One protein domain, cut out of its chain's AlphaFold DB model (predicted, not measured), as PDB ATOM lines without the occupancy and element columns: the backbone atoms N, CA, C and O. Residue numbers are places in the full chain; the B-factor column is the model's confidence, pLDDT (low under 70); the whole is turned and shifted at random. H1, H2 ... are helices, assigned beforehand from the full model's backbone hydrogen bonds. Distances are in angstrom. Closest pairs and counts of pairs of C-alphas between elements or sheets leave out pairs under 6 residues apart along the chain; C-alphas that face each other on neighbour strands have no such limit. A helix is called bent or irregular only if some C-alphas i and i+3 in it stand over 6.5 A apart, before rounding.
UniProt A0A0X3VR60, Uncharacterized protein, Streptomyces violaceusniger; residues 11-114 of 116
ATOM      1  N   HIS A  11      88.961 136.612 129.985       52.06
ATOM      2  CA  HIS A  11      89.639 135.787 130.999       52.06
ATOM      3  C   HIS A  11      90.255 136.540 132.187       52.06
ATOM      4  O   HIS A  11      90.783 135.892 133.089       52.06
ATOM      5  N   GLY A  12      90.216 137.877 132.225       55.03
ATOM      6  CA  GLY A  12      90.672 138.646 133.396       55.03
ATOM      7  C   GLY A  12      92.134 138.403 133.810       55.03
ATOM      8  O   GLY A  12      92.510 138.723 134.937       55.03
ATOM      9  N   MET A  13      92.970 137.835 132.935       69.50
ATOM     10  CA  MET A  13      94.357 137.526 133.269       69.50
ATOM     11  C   MET A  13      95.204 138.795 133.206       69.50
ATOM     12  O   MET A  13      95.603 139.260 132.137       69.50
ATOM     13  N   SER A  14      95.463 139.367 134.378       81.06
ATOM     14  CA  SER A  14      96.527 140.351 134.554       81.06
ATOM     15  C   SER A  14      97.901 139.690 134.391       81.06
ATOM     16  O   SER A  14      98.022 138.468 134.501       81.06
ATOM     17  N   ASP A  15      98.953 140.490 134.194       82.44
ATOM     18  CA  ASP A  15     100.327 139.972 134.184       82.44
ATOM     19  C   ASP A  15     100.645 139.225 135.486       82.44
ATOM     20  O   ASP A  15     101.294 138.184 135.470       82.44
ATOM     21  N   GLU A  16     100.128 139.694 136.624       86.69
ATOM     22  CA  GLU A  16     100.292 139.002 137.902       86.69
ATOM     23  C   GLU A  16      99.560 137.651 137.925       86.69
ATOM     24  O   GLU A  16     100.110 136.660 138.404       86.69
ATOM     25  N   THR A  17      98.354 137.577 137.357       87.94
ATOM     26  CA  THR A  17      97.594 136.324 137.237       87.94
ATOM     27  C   THR A  17      98.366 135.297 136.409       87.94
ATOM     28  O   THR A  17      98.482 134.148 136.831       87.94
ATOM     29  N   TRP A  18      98.973 135.707 135.289       90.69
ATOM     30  CA  TRP A  18      99.852 134.842 134.489       90.69
ATOM     31  C   TRP A  18     101.049 134.330 135.291       90.69
ATOM     32  O   TRP A  18     101.352 133.135 135.269       90.69
ATOM     33  N   LYS A  19     101.685 135.202 136.082       93.00
ATOM     34  CA  LYS A  19     102.797 134.806 136.958       93.00
ATOM     35  C   LYS A  19     102.387 133.774 138.007       93.00
ATOM     36  O   LYS A  19     103.175 132.884 138.323       93.00
ATOM     37  N   ARG A  20     101.184 133.893 138.575       92.56
ATOM     38  CA  ARG A  20     100.645 132.929 139.553       92.56
ATOM     39  C   ARG A  20     100.261 131.616 138.880       92.56
ATOM     40  O   ARG A  20     100.573 130.548 139.401       92.56
ATOM     41  N   HIS A  21      99.676 131.701 137.689       92.38
ATOM     42  CA  HIS A  21      99.342 130.560 136.843       92.38
ATOM     43  C   HIS A  21     100.575 129.730 136.453       92.38
ATOM     44  O   HIS A  21     100.509 128.501 136.402       92.38
ATOM     45  N   ALA A  22     101.715 130.394 136.241       94.75
ATOM     46  CA  ALA A  22     102.996 129.769 135.921       94.75
ATOM     47  C   ALA A  22     103.675 129.070 137.115       94.75
ATOM     48  O   ALA A  22     104.705 128.416 136.938       94.75
ATOM     49  N   ASN A  23     103.135 129.195 138.333       95.31
ATOM     50  CA  ASN A  23     103.708 128.549 139.507       95.31
ATOM     51  C   ASN A  23     103.693 127.014 139.338       95.31
ATOM     52  O   ASN A  23     102.629 126.456 139.067       95.31
ATOM     53  N   PRO A  24     104.815 126.294 139.543       93.56
ATOM     54  CA  PRO A  24     104.845 124.838 139.390       93.56
ATOM     55  C   PRO A  24     103.790 124.108 140.227       93.56
ATOM     56  O   PRO A  24     103.192 123.146 139.754       93.56
ATOM     57  N   TRP A  25     103.501 124.589 141.441       94.19
ATOM     58  CA  TRP A  25     102.434 124.023 142.266       94.19
ATOM     59  C   TRP A  25     101.048 124.268 141.674       94.19
ATOM     60  O   TRP A  25     100.224 123.355 141.702       94.19
ATOM     61  N   SER A  26     100.802 125.444 141.084       94.81
ATOM     62  CA  SER A  26      99.573 125.704 140.321       94.81
ATOM     63  C   SER A  26      99.432 124.694 139.188       94.81
ATOM     64  O   SER A  26      98.405 124.032 139.071       94.81
ATOM     65  N   VAL A  27     100.483 124.514 138.388       94.31
ATOM     66  CA  VAL A  27     100.484 123.591 137.246       94.31
ATOM     67  C   VAL A  27     100.184 122.154 137.688       94.31
ATOM     68  O   VAL A  27      99.231 121.547 137.202       94.31
ATOM     69  N   TRP A  28     100.937 121.615 138.648       94.38
ATOM     70  CA  TRP A  28     100.780 120.219 139.070       94.38
ATOM     71  C   TRP A  28      99.436 119.931 139.730       94.38
ATOM     72  O   TRP A  28      98.853 118.871 139.514       94.38
ATOM     73  N   THR A  29      98.900 120.875 140.497       96.06
ATOM     74  CA  THR A  29      97.596 120.686 141.140       96.06
ATOM     75  C   THR A  29      96.417 120.897 140.188       96.06
ATOM     76  O   THR A  29      95.329 120.392 140.466       96.06
ATOM     77  N   ARG A  30      96.614 121.578 139.048       94.69
ATOM     78  CA  ARG A  30      95.670 121.556 137.916       94.69
ATOM     79  C   ARG A  30      95.732 120.232 137.166       94.69
ATOM     80  O   ARG A  30      94.684 119.682 136.855       94.69
ATOM     81  N   PHE A  31      96.924 119.673 136.948       95.00
ATOM     82  CA  PHE A  31      97.045 118.321 136.392       95.00
ATOM     83  C   PHE A  31      96.373 117.278 137.287       95.00
ATOM     84  O   PHE A  31      95.632 116.444 136.783       95.00
ATOM     85  N   ALA A  32      96.545 117.370 138.608       96.62
ATOM     86  CA  ALA A  32      95.855 116.502 139.564       96.62
ATOM     87  C   ALA A  32      94.322 116.675 139.555       96.62
ATOM     88  O   ALA A  32      93.599 115.760 139.944       96.62
ATOM     89  N   ALA A  33      93.810 117.818 139.083       97.12
ATOM     90  CA  ALA A  33      92.375 118.040 138.951       97.12
ATOM     91  C   ALA A  33      91.742 117.194 137.832       97.12
ATOM     92  O   ALA A  33      90.543 116.943 137.895       97.12
ATOM     93  N   ILE A  34      92.523 116.721 136.850       95.81
ATOM     94  CA  ILE A  34      92.041 115.846 135.768       95.81
ATOM     95  C   ILE A  34      91.548 114.501 136.331       95.81
ATOM     96  O   ILE A  34      90.346 114.243 136.244       95.81
ATOM     97  N   PRO A  35      92.385 113.675 136.998       97.00
ATOM     98  CA  PRO A  35      91.900 112.435 137.598       97.00
ATOM     99  C   PRO A  35      90.881 112.699 138.716       97.00
ATOM    100  O   PRO A  35      89.974 111.898 138.917       97.00
ATOM    101  N   ALA A  36      90.965 113.831 139.428       97.38
ATOM    102  CA  ALA A  36      89.947 114.197 140.414       97.38
ATOM    103  C   ALA A  36      88.568 114.445 139.773       97.38
ATOM    104  O   ALA A  36      87.553 114.045 140.341       97.38
ATOM    105  N   PHE A  37      88.522 115.069 138.593       97.38
ATOM    106  CA  PHE A  37      87.291 115.264 137.829       97.38
ATOM    107  C   PHE A  37      86.712 113.926 137.362       97.38
ATOM    108  O   PHE A  37      85.527 113.671 137.569       97.38
ATOM    109  N   GLU A  38      87.545 113.049 136.799       96.31
ATOM    110  CA  GLU A  38      87.134 111.704 136.376       96.31
ATOM    111  C   GLU A  38      86.550 110.898 137.545       96.31
ATOM    112  O   GLU A  38      85.455 110.339 137.435       96.31
ATOM    113  N   LEU A  39      87.225 110.911 138.699       97.31
ATOM    114  CA  LEU A  39      86.736 110.280 139.925       97.31
ATOM    115  C   LEU A  39      85.425 110.904 140.409       97.31
ATOM    116  O   LEU A  39      84.524 110.176 140.825       97.31
ATOM    117  N   ALA A  40      85.283 112.229 140.337       96.56
ATOM    118  CA  ALA A  40      84.047 112.908 140.708       96.56
ATOM    119  C   ALA A  40      82.881 112.479 139.805       96.56
ATOM    120  O   ALA A  40      81.811 112.162 140.328       96.56
ATOM    121  N   VAL A  41      83.081 112.373 138.488       96.38
ATOM    122  CA  VAL A  41      82.060 111.853 137.560       96.38
ATOM    123  C   VAL A  41      81.728 110.391 137.871       96.38
ATOM    124  O   VAL A  41      80.554 110.053 138.038       96.38
ATOM    125  N   TRP A  42      82.737 109.525 138.006       97.06
ATOM    126  CA  TRP A  42      82.528 108.100 138.288       97.06
ATOM    127  C   TRP A  42      81.816 107.890 139.631       97.06
ATOM    128  O   TRP A  42      80.915 107.054 139.747       97.06
ATOM    129  N   SER A  43      82.099 108.730 140.630       96.94
ATOM    130  CA  SER A  43      81.483 108.629 141.956       96.94
ATOM    131  C   SER A  43      79.952 108.687 141.954       96.94
ATOM    132  O   SER A  43      79.330 108.257 142.925       96.94
ATOM    133  N   ARG A  44      79.323 109.110 140.846       96.88
ATOM    134  CA  ARG A  44      77.874 109.011 140.612       96.88
ATOM    135  C   ARG A  44      77.305 107.611 140.863       96.88
ATOM    136  O   ARG A  44      76.133 107.510 141.242       96.88
ATOM    137  N   GLN A  45      78.092 106.554 140.650       96.62
ATOM    138  CA  GLN A  45      77.662 105.169 140.882       96.62
ATOM    139  C   GLN A  45      77.512 104.831 142.372       96.62
ATOM    140  O   GLN A  45      76.645 104.036 142.723       96.62
ATOM    141  N   TRP A  46      78.304 105.457 143.247       96.06
ATOM    142  CA  TRP A  46      78.284 105.204 144.694       96.06
ATOM    143  C   TRP A  46      77.504 106.270 145.468       96.06
ATOM    144  O   TRP A  46      76.786 105.956 146.411       96.06
ATOM    145  N   LEU A  47      77.639 107.536 145.065       94.50
ATOM    146  CA  LEU A  47      77.148 108.707 145.797       94.50
ATOM    147  C   LEU A  47      75.842 109.282 145.231       94.50
ATOM    148  O   LEU A  47      75.258 110.198 145.813       94.50
ATOM    149  N   GLY A  48      75.369 108.791 144.084       95.56
ATOM    150  CA  GLY A  48      74.222 109.397 143.417       95.56
ATOM    151  C   GLY A  48      74.498 110.857 143.041       95.56
ATOM    152  O   GLY A  48      75.602 111.206 142.631       95.56
ATOM    153  N   TRP A  49      73.502 111.731 143.197       96.81
ATOM    154  CA  TRP A  49      73.623 113.155 142.857       96.81
ATOM    155  C   TRP A  49      74.627 113.938 143.716       96.81
ATOM    156  O   TRP A  49      75.040 115.024 143.312       96.81
ATOM    157  N   TRP A  50      75.093 113.390 144.844       96.25
ATOM    158  CA  TRP A  50      76.165 114.011 145.629       96.25
ATOM    159  C   TRP A  50      77.490 114.118 144.862       96.25
ATOM    160  O   TRP A  50      78.324 114.952 145.213       96.25
ATOM    161  N   CYS A  51      77.666 113.372 143.765       96.56
ATOM    162  CA  CYS A  51      78.796 113.563 142.855       96.56
ATOM    163  C   CYS A  51      78.875 115.000 142.300       96.56
ATOM    164  O   CYS A  51      79.965 115.486 142.012       96.56
ATOM    165  N   LEU A  52      77.745 115.718 142.206       97.25
ATOM    166  CA  LEU A  52      77.720 117.123 141.791       97.25
ATOM    167  C   LEU A  52      78.472 118.026 142.775       97.25
ATOM    168  O   LEU A  52      79.104 118.987 142.346       97.25
ATOM    169  N   ALA A  53      78.455 117.710 144.073       97.44
ATOM    170  CA  ALA A  53      79.237 118.443 145.065       97.44
ATOM    171  C   ALA A  53      80.744 118.210 144.870       97.44
ATOM    172  O   ALA A  53      81.525 119.156 144.945       97.44
ATOM    173  N   ALA A  54      81.151 116.976 144.547       96.31
ATOM    174  CA  ALA A  54      82.541 116.666 144.209       96.31
ATOM    175  C   ALA A  54      82.986 117.387 142.923       96.31
ATOM    176  O   ALA A  54      84.062 117.983 142.890       96.31
ATOM    177  N   LEU A  55      82.133 117.416 141.894       97.50
ATOM    178  CA  LEU A  55      82.391 118.167 140.661       97.50
ATOM    179  C   LEU A  55      82.518 119.668 140.929       97.50
ATOM    180  O   LEU A  55      83.456 120.303 140.445       97.50
ATOM    181  N   LEU A  56      81.618 120.230 141.739       97.81
ATOM    182  CA  LEU A  56      81.684 121.631 142.141       97.81
ATOM    183  C   LEU A  56      82.992 121.933 142.879       97.81
ATOM    184  O   LEU A  56      83.611 122.957 142.607       97.81
ATOM    185  N   ALA A  57      83.451 121.039 143.758       97.62
ATOM    186  CA  ALA A  57      84.725 121.202 144.452       97.62
ATOM    187  C   ALA A  57      85.912 121.259 143.475       97.62
ATOM    188  O   ALA A  57      86.790 122.106 143.639       97.62
ATOM    189  N   VAL A  58      85.920 120.426 142.427       97.75
ATOM    190  CA  VAL A  58      86.952 120.473 141.374       97.75
ATOM    191  C   VAL A  58      86.896 121.793 140.599       97.75
ATOM    192  O   VAL A  58      87.933 122.424 140.392       97.75
ATOM    193  N   VAL A  59      85.703 122.255 140.214       96.81
ATOM    194  CA  VAL A  59      85.529 123.537 139.505       96.81
ATOM    195  C   VAL A  59      85.999 124.713 140.366       96.81
ATOM    196  O   VAL A  59      86.765 125.559 139.899       96.81
ATOM    197  N   VAL A  60      85.594 124.746 141.638       97.06
ATOM    198  CA  VAL A  60      86.028 125.766 142.604       97.06
ATOM    199  C   VAL A  60      87.542 125.710 142.800       97.06
ATOM    200  O   VAL A  60      88.186 126.758 142.811       97.06
ATOM    201  N   TRP A  61      88.128 124.513 142.893       97.12
ATOM    202  CA  TRP A  61      89.576 124.351 142.982       97.12
ATOM    203  C   TRP A  61      90.283 124.947 141.768       97.12
ATOM    204  O   TRP A  61      91.188 125.755 141.950       97.12
ATOM    205  N   LEU A  62      89.860 124.613 140.546       94.56
ATOM    206  CA  LEU A  62      90.460 125.137 139.316       94.56
ATOM    207  C   LEU A  62      90.389 126.669 139.241       94.56
ATOM    208  O   LEU A  62      91.361 127.304 138.828       94.56
ATOM    209  N   TRP A  63      89.281 127.262 139.695       92.69
ATOM    210  CA  TRP A  63      89.142 128.716 139.781       92.69
ATOM    211  C   TRP A  63      90.062 129.331 140.847       92.69
ATOM    212  O   TRP A  63      90.768 130.302 140.574       92.69
ATOM    213  N   LEU A  64      90.117 128.759 142.052       93.19
ATOM    214  CA  LEU A  64      90.999 129.233 143.126       93.19
ATOM    215  C   LEU A  64      92.479 129.079 142.766       93.19
ATOM    216  O   LEU A  64      93.303 129.930 143.106       93.19
ATOM    217  N   ASN A  65      92.820 128.009 142.055       94.12
ATOM    218  CA  ASN A  65      94.184 127.620 141.746       94.12
ATOM    219  C   ASN A  65      94.985 128.754 141.100       94.12
ATOM    220  O   ASN A  65      96.098 129.039 141.524       94.12
ATOM    221  N   VAL A  66      94.408 129.463 140.129       85.50
ATOM    222  CA  VAL A  66      95.122 130.534 139.411       85.50
ATOM    223  C   VAL A  66      95.347 131.799 140.257       85.50
ATOM    224  O   VAL A  66      96.114 132.672 139.858       85.50
ATOM    225  N   HIS A  67      94.731 131.884 141.442       87.69
ATOM    226  CA  HIS A  67      94.812 133.029 142.353       87.69
ATOM    227  C   HIS A  67      95.641 132.743 143.620       87.69
ATOM    228  O   HIS A  67      96.294 133.648 144.143       87.69
ATOM    229  N   LEU A  68      95.641 131.499 144.117       91.50
ATOM    230  CA  LEU A  68      96.205 131.152 145.431       91.50
ATOM    231  C   LEU A  68      97.739 131.119 145.487       91.50
ATOM    232  O   LEU A  68      98.322 131.384 146.540       91.50
ATOM    233  N   PHE A  69      98.418 130.788 144.387       93.62
ATOM    234  CA  PHE A  69      99.875 130.626 144.403       93.62
ATOM    235  C   PHE A  69     100.614 131.952 144.238       93.62
ATOM    236  O   PHE A  69     100.074 132.931 143.724       93.62
ATOM    237  N   LYS A  70     101.877 131.985 144.681       93.38
ATOM    238  CA  LYS A  70     102.754 133.150 144.512       93.38
ATOM    239  C   LYS A  70     103.160 133.316 143.042       93.38
ATOM    240  O   LYS A  70     103.385 132.298 142.379       93.38
ATOM    241  N   PRO A  71     103.307 134.559 142.554       93.69
ATOM    242  CA  PRO A  71     103.833 134.818 141.220       93.69
ATOM    243  C   PRO A  71     105.278 134.315 141.095       93.69
ATOM    244  O   PRO A  71     106.054 134.427 142.046       93.69
ATOM    245  N   VAL A  72     105.636 133.764 139.933       93.88
ATOM    246  CA  VAL A  72     106.987 133.248 139.657       93.88
ATOM    247  C   VAL A  72     107.532 133.729 138.314       93.88
ATOM    248  O   VAL A  72     106.784 134.060 137.394       93.88
ATOM    249  N   GLU A  73     108.856 133.709 138.200       93.50
ATOM    250  CA  GLU A  73     109.586 133.906 136.947       93.50
ATOM    251  C   GLU A  73     109.766 132.561 136.196       93.50
ATOM    252  O   GLU A  73     109.722 131.496 136.826       93.50
ATOM    253  N   PRO A  74     109.974 132.562 134.863       91.12
ATOM    254  CA  PRO A  74     109.983 131.356 134.025       91.12
ATOM    255  C   PRO A  74     111.295 130.547 134.115       91.12
ATOM    256  O   PRO A  74     112.017 130.336 133.133       91.12
ATOM    257  N   THR A  75     111.624 130.068 135.313       93.38
ATOM    258  CA  THR A  75     112.847 129.289 135.571       93.38
ATOM    259  C   THR A  75     112.671 127.795 135.294       93.38
ATOM    260  O   THR A  75     113.597 127.155 134.803       93.38
ATOM    261  N   SER A  76     111.480 127.244 135.553       92.50
ATOM    262  CA  SER A  76     111.144 125.841 135.271       92.50
ATOM    263  C   SER A  76     110.560 125.656 133.870       92.50
ATOM    264  O   SER A  76     109.994 126.586 133.295       92.50
ATOM    265  N   TRP A  77     110.644 124.436 133.328       92.69
ATOM    266  CA  TRP A  77     110.029 124.100 132.038       92.69
ATOM    267  C   TRP A  77     108.512 124.356 132.044       92.69
ATOM    268  O   TRP A  77     107.985 124.920 131.091       92.69
ATOM    269  N   ALA A  78     107.833 124.015 133.145       91.31
ATOM    270  CA  ALA A  78     106.394 124.194 133.298       91.31
ATOM    271  C   ALA A  78     106.023 125.681 133.273       91.31
ATOM    272  O   ALA A  78     105.128 126.088 132.536       91.31
ATOM    273  N   ALA A  79     106.771 126.508 134.011       93.12
ATOM    274  CA  ALA A  79     106.580 127.952 133.994       93.12
ATOM    275  C   ALA A  79     106.832 128.532 132.592       93.12
ATOM    276  O   ALA A  79     106.019 129.304 132.098       93.12
ATOM    277  N   ARG A  80     107.910 128.120 131.907       94.00
ATOM    278  CA  ARG A  80     108.195 128.554 130.525       94.00
ATOM    279  C   ARG A  80     107.073 128.192 129.551       94.00
ATOM    280  O   ARG A  80     106.766 129.009 128.691       94.00
ATOM    281  N   GLY A  81     106.456 127.020 129.705       92.31
ATOM    282  CA  GLY A  81     105.283 126.621 128.925       92.31
ATOM    283  C   GLY A  81     104.128 127.613 129.078       92.31
ATOM    284  O   GLY A  81     103.664 128.163 128.084       92.31
ATOM    285  N   ILE A  82     103.760 127.937 130.321       93.81
ATOM    286  CA  ILE A  82     102.685 128.897 130.623       93.81
ATOM    287  C   ILE A  82     102.990 130.310 130.097       93.81
ATOM    288  O   ILE A  82     102.124 130.970 129.530       93.81
ATOM    289  N   TYR A  83     104.229 130.786 130.228       93.12
ATOM    290  CA  TYR A  83     104.618 132.066 129.623       93.12
ATOM    291  C   TYR A  83     104.585 132.016 128.084       93.12
ATOM    292  O   TYR A  83     104.279 133.016 127.439       93.12
ATOM    293  N   GLY A  84     104.859 130.857 127.478       92.50
ATOM    294  CA  GLY A  84     104.665 130.630 126.045       92.50
ATOM    295  C   GLY A  84     103.197 130.747 125.625       92.50
ATOM    296  O   GLY A  84     102.903 131.371 124.604       92.50
ATOM    297  N   GLU A  85     102.273 130.223 126.433       91.62
ATOM    298  CA  GLU A  85     100.827 130.410 126.238       91.62
ATOM    299  C   GLU A  85     100.442 131.895 126.317       91.62
ATOM    300  O   GLU A  85      99.723 132.385 125.444       91.62
ATOM    301  N   GLN A  86     100.987 132.641 127.287       91.25
ATOM    302  CA  GLN A  86     100.786 134.092 127.380       91.25
ATOM    303  C   GLN A  86     101.251 134.806 126.103       91.25
ATOM    304  O   GLN A  86     100.513 135.614 125.538       91.25
ATOM    305  N   LEU A  87     102.448 134.479 125.600       91.62
ATOM    306  CA  LEU A  87     102.954 135.031 124.340       91.62
ATOM    307  C   LEU A  87     102.045 134.685 123.154       91.62
ATOM    308  O   LEU A  87     101.898 135.509 122.247       91.62
ATOM    309  N   HIS A  88     101.436 133.496 123.139       90.06
ATOM    310  CA  HIS A  88     100.491 133.095 122.095       90.06
ATOM    311  C   HIS A  88      99.219 133.933 122.118       90.06
ATOM    312  O   HIS A  88      98.858 134.507 121.087       90.06
ATOM    313  N   VAL A  89      98.596 134.068 123.289       88.69
ATOM    314  CA  VAL A  89      97.383 134.879 123.484       88.69
ATOM    315  C   VAL A  89      97.629 136.354 123.152       88.69
ATOM    316  O   VAL A  89      96.765 137.017 122.566       88.69
ATOM    317  N   ASP A  90      98.823 136.857 123.465       87.88
ATOM    318  CA  ASP A  90      99.254 138.221 123.155       87.88
ATOM    319  C   ASP A  90      99.632 138.435 121.678       87.88
ATOM    320  O   ASP A  90      99.920 139.566 121.275       87.88
ATOM    321  N   GLY A  91      99.681 137.373 120.866       87.44
ATOM    322  CA  GLY A  91     100.124 137.437 119.470       87.44
ATOM    323  C   GLY A  91     101.621 137.725 119.301       87.44
ATOM    324  O   GLY A  91     102.048 138.166 118.234       87.44
ATOM    325  N   LYS A  92     102.426 137.479 120.340       90.69
ATOM    326  CA  LYS A  92     103.872 137.759 120.410       90.69
ATOM    327  C   LYS A  92     104.748 136.518 120.198       90.69
ATOM    328  O   LYS A  92     105.950 136.573 120.444       90.69
ATOM    329  N   VAL A  93     104.174 135.395 119.760       91.19
ATOM    330  CA  VAL A  93     104.940 134.169 119.470       91.19
ATOM    331  C   VAL A  93     105.909 134.409 118.304       91.19
ATOM    332  O   VAL A  93     105.453 134.839 117.234       91.19
ATOM    333  N   PRO A  94     107.213 134.103 118.474       92.19
ATOM    334  CA  PRO A  94     108.201 134.167 117.399       92.19
ATOM    335  C   PRO A  94     107.790 133.341 116.179       92.19
ATOM    336  O   PRO A  94     107.138 132.300 116.305       92.19
ATOM    337  N   ALA A  95     108.160 133.802 114.984       91.31
ATOM    338  CA  ALA A  95     107.739 133.173 113.735       91.31
ATOM    339  C   ALA A  95     108.188 131.706 113.646       91.31
ATOM    340  O   ALA A  95     107.402 130.866 113.203       91.31
ATOM    341  N   GLU A  96     109.383 131.389 114.152       92.12
ATOM    342  CA  GLU A  96     109.930 130.029 114.184       92.12
ATOM    343  C   GLU A  96     109.076 129.025 114.980       92.12
ATOM    344  O   GLU A  96     109.124 127.827 114.710       92.12
ATOM    345  N   HIS A  97     108.253 129.488 115.926       91.06
ATOM    346  CA  HIS A  97     107.443 128.619 116.784       91.06
ATOM    347  C   HIS A  97     105.990 128.472 116.320       91.06
ATOM    348  O   HIS A  97     105.289 127.568 116.780       91.06
ATOM    349  N   LYS A  98     105.524 129.315 115.387       90.31
ATOM    350  CA  LYS A  98     104.122 129.311 114.929       90.31
ATOM    351  C   LYS A  98     103.730 127.997 114.263       90.31
ATOM    352  O   LYS A  98     102.660 127.470 114.544       90.31
ATOM    353  N   THR A  99     104.598 127.452 113.412       92.81
ATOM    354  CA  THR A  99     104.329 126.191 112.709       92.81
ATOM    355  C   THR A  99     104.167 125.037 113.694       92.81
ATOM    356  O   THR A  99     103.177 124.313 113.627       92.81
ATOM    357  N   THR A 100     105.091 124.899 114.647       92.62
ATOM    358  CA  THR A 100     105.026 123.863 115.688       92.62
ATOM    359  C   THR A 100     103.761 123.990 116.529       92.62
ATOM    360  O   THR A 100     103.094 122.992 116.792       92.62
ATOM    361  N   LEU A 101     103.392 125.215 116.910       91.56
ATOM    362  CA  LEU A 101     102.185 125.465 117.690       91.56
ATOM    363  C   LEU A 101     100.907 125.109 116.918       91.56
ATOM    364  O   LEU A 101     100.015 124.475 117.474       91.56
ATOM    365  N   ASN A 102     100.833 125.451 115.630       91.94
ATOM    366  CA  ASN A 102      99.691 125.097 114.787       91.94
ATOM    367  C   ASN A 102      99.534 123.578 114.655       91.94
ATOM    368  O   ASN A 102      98.415 123.077 114.738       91.94
ATOM    369  N   TRP A 103     100.639 122.841 114.498       95.62
ATOM    370  CA  TRP A 103     100.605 121.376 114.474       95.62
ATOM    371  C   TRP A 103     100.139 120.782 115.801       95.62
ATOM    372  O   TRP A 103      99.349 119.841 115.789       95.62
ATOM    373  N   LEU A 104     100.582 121.345 116.927       93.06
ATOM    374  CA  LEU A 104     100.148 120.916 118.257       93.06
ATOM    375  C   LEU A 104      98.641 121.138 118.465       93.06
ATOM    376  O   LEU A 104      97.950 120.265 118.981       93.06
ATOM    377  N   ILE A 105      98.118 122.290 118.041       92.50
ATOM    378  CA  ILE A 105      96.683 122.588 118.126       92.50
ATOM    379  C   ILE A 105      95.891 121.653 117.202       92.50
ATOM    380  O   ILE A 105      94.890 121.077 117.623       92.50
ATOM    381  N   ALA A 106      96.347 121.470 115.959       95.56
ATOM    382  CA  ALA A 106      95.679 120.612 114.985       95.56
ATOM    383  C   ALA A 106      95.617 119.149 115.450       95.56
ATOM    384  O   ALA A 106      94.565 118.521 115.340       95.56
ATOM    385  N   SER A 107      96.709 118.617 116.008       96.31
ATOM    386  CA  SER A 107      96.729 117.252 116.539       96.31
ATOM    387  C   SER A 107      95.829 117.099 117.766       96.31
ATOM    388  O   SER A 107      95.118 116.102 117.867       96.31
ATOM    389  N   GLY A 108      95.790 118.099 118.655       92.19
ATOM    390  CA  GLY A 108      94.879 118.119 119.802       92.19
ATOM    391  C   GLY A 108      93.405 118.109 119.389       92.19
ATOM    392  O   GLY A 108      92.624 117.313 119.908       92.19
ATOM    393  N   LEU A 109      93.031 118.939 118.410       94.06
ATOM    394  CA  LEU A 109      91.671 118.971 117.861       94.06
ATOM    395  C   LEU A 109      91.292 117.656 117.174       94.06
ATOM    396  O   LEU A 109      90.187 117.159 117.382       94.06
ATOM    397  N   ALA A 110      92.205 117.076 116.390       96.19
ATOM    398  CA  ALA A 110      91.987 115.778 115.759       96.19
ATOM    399  C   ALA A 110      91.803 114.670 116.807       96.19
ATOM    400  O   ALA A 110      90.882 113.867 116.691       96.19
ATOM    401  N   GLY A 111      92.631 114.657 117.857       93.06
ATOM    402  CA  GLY A 111      92.503 113.713 118.966       93.06
ATOM    403  C   GLY A 111      91.154 113.824 119.675       93.06
ATOM    404  O   GLY A 111      90.499 112.810 119.893       93.06
ATOM    405  N   PHE A 112      90.699 115.045 119.972       92.00
ATOM    406  CA  PHE A 112      89.373 115.270 120.554       92.00
ATOM    407  C   PHE A 112      88.252 114.762 119.637       92.00
ATOM    408  O   PHE A 112      87.378 114.036 120.099       92.00
ATOM    409  N   ALA A 113      88.304 115.077 118.339       93.88
ATOM    410  CA  ALA A 113      87.299 114.644 117.367       93.88
ATOM    411  C   ALA A 113      87.235 113.118 117.167       93.88
ATOM    412  O   ALA A 113      86.218 112.613 116.715       93.88
ATOM    413  N   LEU A 114      88.313 112.390 117.472       95.12
ATOM    414  CA  LEU A 114      88.339 110.925 117.410       95.12
ATOM    415  C   LEU A 114      87.784 110.252 118.677       95.12
ATOM    416  O   LEU A 114      87.473 109.064 118.630       95.12
TER     417      LEU A 114
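AT A GLANCE: This is residues 11 to 114 of the 116 residues of an uncharacterized protein of Streptomyces violaceusniger (UniProt A0A0X3VR60). A long helical hairpin, H3 and H4, is lengthened by H2, which follows on nearly in line with H3 beside the far part of H4; at that end H1 and H5 pack together, each crossing the other at an angle. From there H6 folds back as a separate arm on the far side of a gap from the hairpin, and its residues 102 to 114 stick out free. The printed part has 104 residues with six named helices in the order H1, H2, H3, H4, H5, H6 and no named strand; its class is all helix. It is loose, with a radius of gyration of the C-alphas of 16.6 A, and spans 51 by 37 by 23 A.

IN THESE COORDINATES: H1 is residues 15 to 21 and begins with C-alpha 15 at (100.327, 139.972, 134.184). H2 is residues 24 to 31, and H3 is residues 33 to 42, 14.0 A from first to last C-alpha. H4, residues 44 to 68, is the longest helix by residues and measures 29.1 A; C-alpha 68 is at (96.205, 131.152, 145.431). H4 is irregular, with C-alphas 46 and 49 lying 9.4 A apart, and has a kink of 77 degrees near residue 51. H5 is residues 77 to 89, 18.7 A long. H6, residues 95 to 114, is 29.7 A long and ends with C-alpha 114 at (88.339, 110.925, 117.410); it is only just irregular, with C-alphas 96 and 99 lying 6.9 A apart.

HOW THE PARTS SIT: H1 touches H5 at a steep tilt of 43 degrees, opposite ways; the closest C-alphas, of Trp 18 and Gln 86, are 7.2 A apart, and H5 takes part with residues 82 to 86 alone. H1 also touches H4, with the closest C-alphas, of His 21 and Val 66, 4.9 A apart; their tilt is a steep 41 degrees, opposite ways, and H4 takes part with residues 65 to 68 alone. H2 touches H4 at a shallow tilt of 25 degrees, opposite ways; the closest C-alphas, of Ser 26 and Asn 65, are 5.9 A apart, and H4 takes part with residues 62 to 66 alone. H2 and H5 only just touch, with 3 pairs of C-alphas within 8 A, the closest being Pro 24 and Ala 78 at 6.3 A; they are about perpendicular, at 76 degrees. H2 and H3 meet only through their link. H3 and H4 form a helical hairpin at a shallow tilt of 17 degrees, opposite ways; the closest C-alphas, of Ala 40 and Ala 54, are 5.4 A apart, and H4 takes part with residues 51 to 62 alone. H6 is near H5, with 5 pairs of C-alphas within 10 A, and is apart from H1, H2, H3 and H4. Every O i to N i+4 pair is within hydrogen-bond range in H1, H2, H3 and H5, against 13 of 21 in H4 and 14 of 16 in H6.

THE WHOLE: The two C-alphas farthest apart are those of Trp 46 and Ala 95, at 51.1 A. The printed part has no cut and no long link; the link from H4 to H5, 8 residues, is short and the others are tight. The mean pLDDT of the printed part is 92.6, and residues 11 to 13 are under 70.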